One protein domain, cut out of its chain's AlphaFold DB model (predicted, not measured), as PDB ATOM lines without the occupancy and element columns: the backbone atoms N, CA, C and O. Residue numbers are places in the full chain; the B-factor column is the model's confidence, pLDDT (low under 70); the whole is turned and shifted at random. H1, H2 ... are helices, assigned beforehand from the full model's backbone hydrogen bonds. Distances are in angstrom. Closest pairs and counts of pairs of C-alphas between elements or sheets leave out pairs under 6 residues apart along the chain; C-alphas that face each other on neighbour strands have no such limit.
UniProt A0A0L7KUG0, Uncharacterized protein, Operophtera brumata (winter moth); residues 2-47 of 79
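Overview. This is residues 2 to 47 of the 79 residues of an uncharacterized protein of Operophtera brumata (winter moth) (UniProt A0A0L7KUG0). Three helices are strung end to end with a sharp corner at each joint, making an open hook: the short H1 and H2 form its turned end, and the long H3 runs away from them as a single arm. H3 makes most of the length, and residues 31 to 47 stick out with nothing packed on them. The printed part has 46 residues, with three named helices in the order H1, H2, H3 and no named strand; the class is all helix. The whole is extended, with a radius of gyration of the C-alphas of 14.6 A, and elongated, with spans of 41 by 24 by 14 A.

Arrangement. H1, residues 2 to 11, comes first, and its residues 2 to 8 stand free. A tight link of 2 residues joins it to H2, residues 14 to 22. H1 and H2 only just touch, with 3 pairs of C-alphas within 8 A, and they touch only at the corner by their link. Their closest C-alphas, those of Leu 10 and Val 17, are 6.1 A apart. The lines of the two helices are about perpendicular, at 87 degrees. A tight link of 1 residue joins H2 to H3, residues 24 to 44. H2 and H3 are close but not clearly touching, with 2 pairs of C-alphas within 8 A. The closest C-alphas of these two helices are those of Ala 21 and Arg 27, 6.1 A apart. Their lines are about perpendicular, at 75 degrees. H1 and H3 are apart. In H1, H2 and H3, every O i to N i+4 pair is within hydrogen-bond range.

Along the chain. H1 begins at C-alpha 2, at (-20.459, 3.269, -34.523), and spans 14.1 A from first to last C-alpha over its 10 residues. H2 has 9 residues and spans 12.2 A, beginning at C-alpha 14, at (-13.387, 18.497, -24.883). H3 is the longest helix, with 21 residues, and spans 29.3 A. It ends at C-alpha 44, at (13.214, 2.243, -38.992). Residues 45 to 47 follow it.

Size, cuts and confidence. The two C-alphas farthest apart are those of His 15 and Asp 46, at 41.3 A. From the first to the last printed C-alpha, Pro 2 to Ile 47, the distance is 36.0 A. The printed part has no cut, and no link between its named helices is long. The mean pLDDT of the printed part is 82.5. The model's confidence is low, under 70, at residues 41 to 47, of which 41 to 44 belong to H3.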
ATOM      1  N   PRO A   2     -20.320   2.881 -35.935       81.75
ATOM      2  CA  PRO A   2     -20.459   3.269 -34.523       81.75
ATOM      3  C   PRO A   2     -19.182   3.884 -33.931       81.75
ATOM      4  O   PRO A   2     -19.263   4.864 -33.201       81.75
ATOM      5  N   LEU A   3     -18.006   3.408 -34.351       83.19
ATOM      6  CA  LEU A   3     -16.713   4.004 -34.000       83.19
ATOM      7  C   LEU A   3     -16.598   5.470 -34.428       83.19
ATOM      8  O   LEU A   3     -16.191   6.310 -33.639       83.19
ATOM      9  N   ARG A   4     -17.009   5.807 -35.656       83.88
ATOM     10  CA  ARG A   4     -16.999   7.195 -36.146       83.88
ATOM     11  C   ARG A   4     -17.915   8.088 -35.307       83.88
ATOM     12  O   ARG A   4     -17.558   9.231 -35.043       83.88
ATOM     13  N   SER A   5     -19.076   7.575 -34.901       86.19
ATOM     14  CA  SER A   5     -20.006   8.303 -34.031       86.19
ATOM     15  C   SER A   5     -19.432   8.491 -32.628       86.19
ATOM     16  O   SER A   5     -19.503   9.595 -32.101       86.19
ATOM     17  N   LEU A   6     -18.796   7.461 -32.062       84.62
ATOM     18  CA  LEU A   6     -18.122   7.531 -30.766       84.62
ATOM     19  C   LEU A   6     -16.965   8.539 -30.784       84.62
ATOM     20  O   LEU A   6     -16.880   9.383 -29.902       84.62
ATOM     21  N   PHE A   7     -16.108   8.503 -31.809       84.31
ATOM     22  CA  PHE A   7     -15.007   9.457 -31.946       84.31
ATOM     23  C   PHE A   7     -15.502  10.887 -32.146       84.31
ATOM     24  O   PHE A   7     -14.937  11.794 -31.552       84.31
ATOM     25  N   ARG A   8     -16.571  11.101 -32.926       84.56
ATOM     26  CA  ARG A   8     -17.213  12.422 -33.026       84.56
ATOM     27  C   ARG A   8     -17.768  12.881 -31.686       84.56
ATOM     28  O   ARG A   8     -17.589  14.034 -31.330       84.56
ATOM     29  N   TYR A   9     -18.423  11.989 -30.950       84.75
ATOM     30  CA  TYR A   9     -18.961  12.308 -29.635       84.75
ATOM     31  C   TYR A   9     -17.849  12.686 -28.652       84.75
ATOM     32  O   TYR A   9     -17.956  13.704 -27.982       84.75
ATOM     33  N   LEU A  10     -16.760  11.918 -28.611       82.44
ATOM     34  CA  LEU A  10     -15.597  12.235 -27.785       82.44
ATOM     35  C   LEU A  10     -14.960  13.563 -28.225       82.44
ATOM     36  O   LEU A  10     -14.803  14.452 -27.404       82.44
ATOM     37  N   ALA A  11     -14.674  13.745 -29.516       80.31
ATOM     38  CA  ALA A  11     -14.025  14.953 -30.034       80.31
ATOM     39  C   ALA A  11     -14.861  16.232 -29.854       80.31
ATOM     40  O   ALA A  11     -14.297  17.304 -29.674       80.31
ATOM     41  N   ASN A  12     -16.191  16.123 -29.872       86.88
ATOM     42  CA  ASN A  12     -17.091  17.253 -29.630       86.88
ATOM     43  C   ASN A  12     -17.259  17.584 -28.136       86.88
ATOM     44  O   ASN A  12     -17.892  18.583 -27.810       86.88
ATOM     45  N   ASN A  13     -16.728  16.757 -27.230       85.88
ATOM     46  CA  ASN A  13     -16.783  16.960 -25.785       85.88
ATOM     47  C   ASN A  13     -15.362  17.045 -25.219       85.88
ATOM     48  O   ASN A  13     -14.837  16.079 -24.660       85.88
ATOM     49  N   GLU A  14     -14.758  18.227 -25.332       82.44
ATOM     50  CA  GLU A  14     -13.387  18.497 -24.883       82.44
ATOM     51  C   GLU A  14     -13.152  18.077 -23.424       82.44
ATOM     52  O   GLU A  14     -12.190  17.373 -23.125       82.44
ATOM     53  N   HIS A  15     -14.106  18.371 -22.535       86.00
ATOM     54  CA  HIS A  15     -14.044  17.997 -21.117       86.00
ATOM     55  C   HIS A  15     -13.936  16.483 -20.876       86.00
ATOM     56  O   HIS A  15     -13.209  16.031 -19.990       86.00
ATOM     57  N   LEU A  16     -14.646  15.670 -21.668       84.56
ATOM     58  CA  LEU A  16     -14.582  14.208 -21.552       84.56
ATOM     59  C   LEU A  16     -13.238  13.679 -22.042       84.56
ATOM     60  O   LEU A  16     -12.658  12.801 -21.404       84.56
ATOM     61  N   VAL A  17     -12.734  14.218 -23.151       84.19
ATOM     62  CA  VAL A  17     -11.419  13.850 -23.689       84.19
ATOM     63  C   VAL A  17     -10.313  14.241 -22.720       84.19
ATOM     64  O   VAL A  17      -9.402  13.448 -22.504       84.19
ATOM     65  N   GLN A  18     -10.414  15.407 -22.089       83.88
ATOM     66  CA  GLN A  18      -9.437  15.883 -21.121       83.88
ATOM     67  C   GLN A  18      -9.374  14.971 -19.892       83.88
ATOM     68  O   GLN A  18      -8.305  14.463 -19.559       83.88
ATOM     69  N   ARG A  19     -10.526  14.628 -19.301       86.19
ATOM     70  CA  ARG A  19     -10.581  13.648 -18.201       86.19
ATOM     71  C   ARG A  19     -10.078  12.267 -18.611       86.19
ATOM     72  O   ARG A  19      -9.419  11.580 -17.830       86.19
ATOM     73  N   LEU A  20     -10.380  11.847 -19.837       85.81
ATOM     74  CA  LEU A  20      -9.903  10.578 -20.373       85.81
ATOM     75  C   LEU A  20      -8.376  10.592 -20.528       85.81
ATOM     76  O   LEU A  20      -7.729   9.639 -20.111       85.81
ATOM     77  N   ALA A  21      -7.789  11.669 -21.049       83.19
ATOM     78  CA  ALA A  21      -6.342  11.839 -21.183       83.19
ATOM     79  C   ALA A  21      -5.627  11.928 -19.825       83.19
ATOM     80  O   ALA A  21      -4.519  11.411 -19.662       83.19
ATOM     81  N   GLU A  22      -6.274  12.535 -18.833       86.06
ATOM     82  CA  GLU A  22      -5.765  12.610 -17.466       86.06
ATOM     83  C   GLU A  22      -5.778  11.253 -16.755       86.06
ATOM     84  O   GLU A  22      -4.979  11.043 -15.837       86.06
ATOM     85  N   SER A  23      -6.619  10.313 -17.195       92.00
ATOM     86  CA  SER A  23      -6.703   8.986 -16.595       92.00
ATOM     87  C   SER A  23      -5.383   8.206 -16.712       92.00
ATOM     88  O   SER A  23      -4.712   8.191 -17.749       92.00
ATOM     89  N   TYR A  24      -5.010   7.511 -15.632       88.62
ATOM     90  CA  TYR A  24      -3.799   6.688 -15.568       88.62
ATOM     91  C   TYR A  24      -3.647   5.676 -16.723       88.62
ATOM     92  O   TYR A  24      -2.558   5.620 -17.304       88.62
ATOM     93  N   PRO A  25      -4.680   4.900 -17.116       89.50
ATOM     94  CA  PRO A  25      -4.523   3.930 -18.199       89.50
ATOM     95  C   PRO A  25      -4.241   4.599 -19.547       89.50
ATOM     96  O   PRO A  25      -3.389   4.122 -20.297       89.50
ATOM     97  N   VAL A  26      -4.889   5.728 -19.844       89.62
ATOM     98  CA  VAL A  26      -4.689   6.452 -21.107       89.62
ATOM     99  C   VAL A  26      -3.324   7.118 -21.131       89.62
ATOM    100  O   VAL A  26      -2.608   7.012 -22.125       89.62
ATOM    101  N   ARG A  27      -2.901   7.708 -20.011       88.31
ATOM    102  CA  ARG A  27      -1.553   8.257 -19.858       88.31
ATOM    103  C   ARG A  27      -0.483   7.191 -20.076       88.31
ATOM    104  O   ARG A  27       0.478   7.422 -20.806       88.31
ATOM    105  N   ARG A  28      -0.653   6.003 -19.487       91.50
ATOM    106  CA  ARG A  28       0.287   4.889 -19.656       91.50
ATOM    107  C   ARG A  28       0.306   4.378 -21.095       91.50
ATOM    108  O   ARG A  28       1.382   4.138 -21.635       91.50
ATOM    109  N   ALA A  29      -0.860   4.262 -21.729       91.50
ATOM    110  CA  ALA A  29      -0.971   3.887 -23.134       91.50
ATOM    111  C   ALA A  29      -0.287   4.910 -24.053       91.50
ATOM    112  O   ALA A  29       0.449   4.516 -24.953       91.50
ATOM    113  N   ALA A  30      -0.454   6.209 -23.786       88.50
ATOM    114  CA  ALA A  30       0.211   7.277 -24.525       88.50
ATOM    115  C   ALA A  30       1.736   7.207 -24.365       88.50
ATOM    116  O   ALA A  30       2.454   7.232 -25.361       88.50
ATOM    117  N   GLN A  31       2.239   7.035 -23.138       90.31
ATOM    118  CA  GLN A  31       3.674   6.852 -22.881       90.31
ATOM    119  C   GLN A  31       4.240   5.647 -23.644       90.31
ATOM    120  O   GLN A  31       5.301   5.748 -24.262       90.31
ATOM    121  N   LEU A  32       3.522   4.520 -23.649       90.62
ATOM    122  CA  LEU A  32       3.914   3.336 -24.410       90.62
ATOM    123  C   LEU A  32       3.910   3.612 -25.915       90.62
ATOM    124  O   LEU A  32       4.912   3.342 -26.573       90.62
ATOM    125  N   ALA A  33       2.840   4.199 -26.451       88.00
ATOM    126  CA  ALA A  33       2.722   4.530 -27.869       88.00
ATOM    127  C   ALA A  33       3.845   5.469 -28.332       88.00
ATOM    128  O   ALA A  33       4.496   5.196 -29.336       88.00
ATOM    129  N   VAL A  34       4.128   6.520 -27.561       88.94
ATOM    130  CA  VAL A  34       5.233   7.455 -27.806       88.94
ATOM    131  C   VAL A  34       6.571   6.720 -27.773       88.94
ATOM    132  O   VAL A  34       7.375   6.869 -28.691       88.94
ATOM    133  N   SER A  35       6.802   5.871 -26.766       86.62
ATOM    134  CA  SER A  35       8.044   5.098 -26.669       86.62
ATOM    135  C   SER A  35       8.244   4.163 -27.864       86.62
ATOM    136  O   SER A  35       9.352   4.062 -28.384       86.62
ATOM    137  N   ILE A  36       7.174   3.520 -28.340       86.31
ATOM    138  CA  ILE A  36       7.197   2.640 -29.510       86.31
ATOM    139  C   ILE A  36       7.424   3.459 -30.778       86.31
ATOM    140  O   ILE A  36       8.194   3.038 -31.630       86.31
ATOM    141  N   PHE A  37       6.798   4.628 -30.902       83.31
ATOM    142  CA  PHE A  37       6.940   5.496 -32.066       83.31
ATOM    143  C   PHE A  37       8.366   6.029 -32.218       83.31
ATOM    144  O   PHE A  37       8.945   5.903 -33.292       83.31
ATOM    145  N   TYR A  38       8.958   6.576 -31.153       81.75
ATOM    146  CA  TYR A  38      10.324   7.107 -31.208       81.75
ATOM    147  C   TYR A  38      11.368   5.998 -31.364       81.75
ATOM    148  O   TYR A  38      12.192   6.069 -32.274       81.75
ATOM    149  N   ARG A  39      11.278   4.913 -30.581       79.50
ATOM    150  CA  ARG A  39      12.173   3.750 -30.748       79.50
ATOM    151  C   ARG A  39      11.974   3.061 -32.096       79.50
ATOM    152  O   ARG A  39      12.906   2.482 -32.642       79.50
ATOM    153  N   GLY A  40      10.751   3.085 -32.612       73.12
ATOM    154  CA  GLY A  40      10.398   2.579 -33.929       73.12
ATOM    155  C   GLY A  40      11.019   3.422 -35.033       73.12
ATOM    156  O   GLY A  40      11.586   2.852 -35.950       73.12
ATOM    157  N   LYS A  41      10.984   4.757 -34.920       67.81
ATOM    158  CA  LYS A  41      11.645   5.685 -35.850       67.81
ATOM    159  C   LYS A  41      13.160   5.519 -35.885       67.81
ATOM    160  O   LYS A  41      13.723   5.500 -36.970       67.81
ATOM    161  N   GLU A  42      13.804   5.349 -34.734       66.31
ATOM    162  CA  GLU A  42      15.245   5.069 -34.685       66.31
ATOM    163  C   GLU A  42      15.575   3.717 -35.323       66.31
ATOM    164  O   GLU A  42      16.512   3.607 -36.105       66.31
ATOM    165  N   LYS A  43      14.759   2.689 -35.060       65.88
ATOM    166  CA  LYS A  43      14.951   1.356 -35.646       65.88
ATOM    167  C   LYS A  43      14.531   1.255 -37.107       65.88
ATOM    168  O   LYS A  43      14.976   0.322 -37.759       65.88
ATOM    169  N   LEU A  44      13.704   2.179 -37.608       62.72
ATOM    170  CA  LEU A  44      13.214   2.243 -38.992       62.72
ATOM    171  C   LEU A  44      14.345   2.426 -40.008       62.72
ATOM    172  O   LEU A  44      14.202   1.948 -41.129       62.72
ATOM    173  N   HIS A  45      15.469   3.032 -39.610       60.66
ATOM    174  CA  HIS A  45      16.654   3.120 -40.467       60.66
ATOM    175  C   HIS A  45      17.363   1.767 -40.673       60.66
ATOM    176  O   HIS A  45      17.950   1.570 -41.728       60.66
ATOM    177  N   ASP A  46      17.226   0.820 -39.734       65.62
ATOM    178  CA  ASP A  46      17.860  -0.512 -39.749       65.62
ATOM    179  C   ASP A  46      16.819  -1.651 -39.739       65.62
ATOM    180  O   ASP A  46      17.016  -2.708 -39.121       65.62
ATOM    181  N   ILE A  47      15.648  -1.447 -40.358       67.12
ATOM    182  CA  ILE A  47      14.625  -2.497 -40.363       67.12
ATOM    183  C   ILE A  47      15.066  -3.669 -41.231       67.12
ATOM    184  O   ILE A  47      14.952  -3.682 -42.454       67.12
TER     185      ILE A  47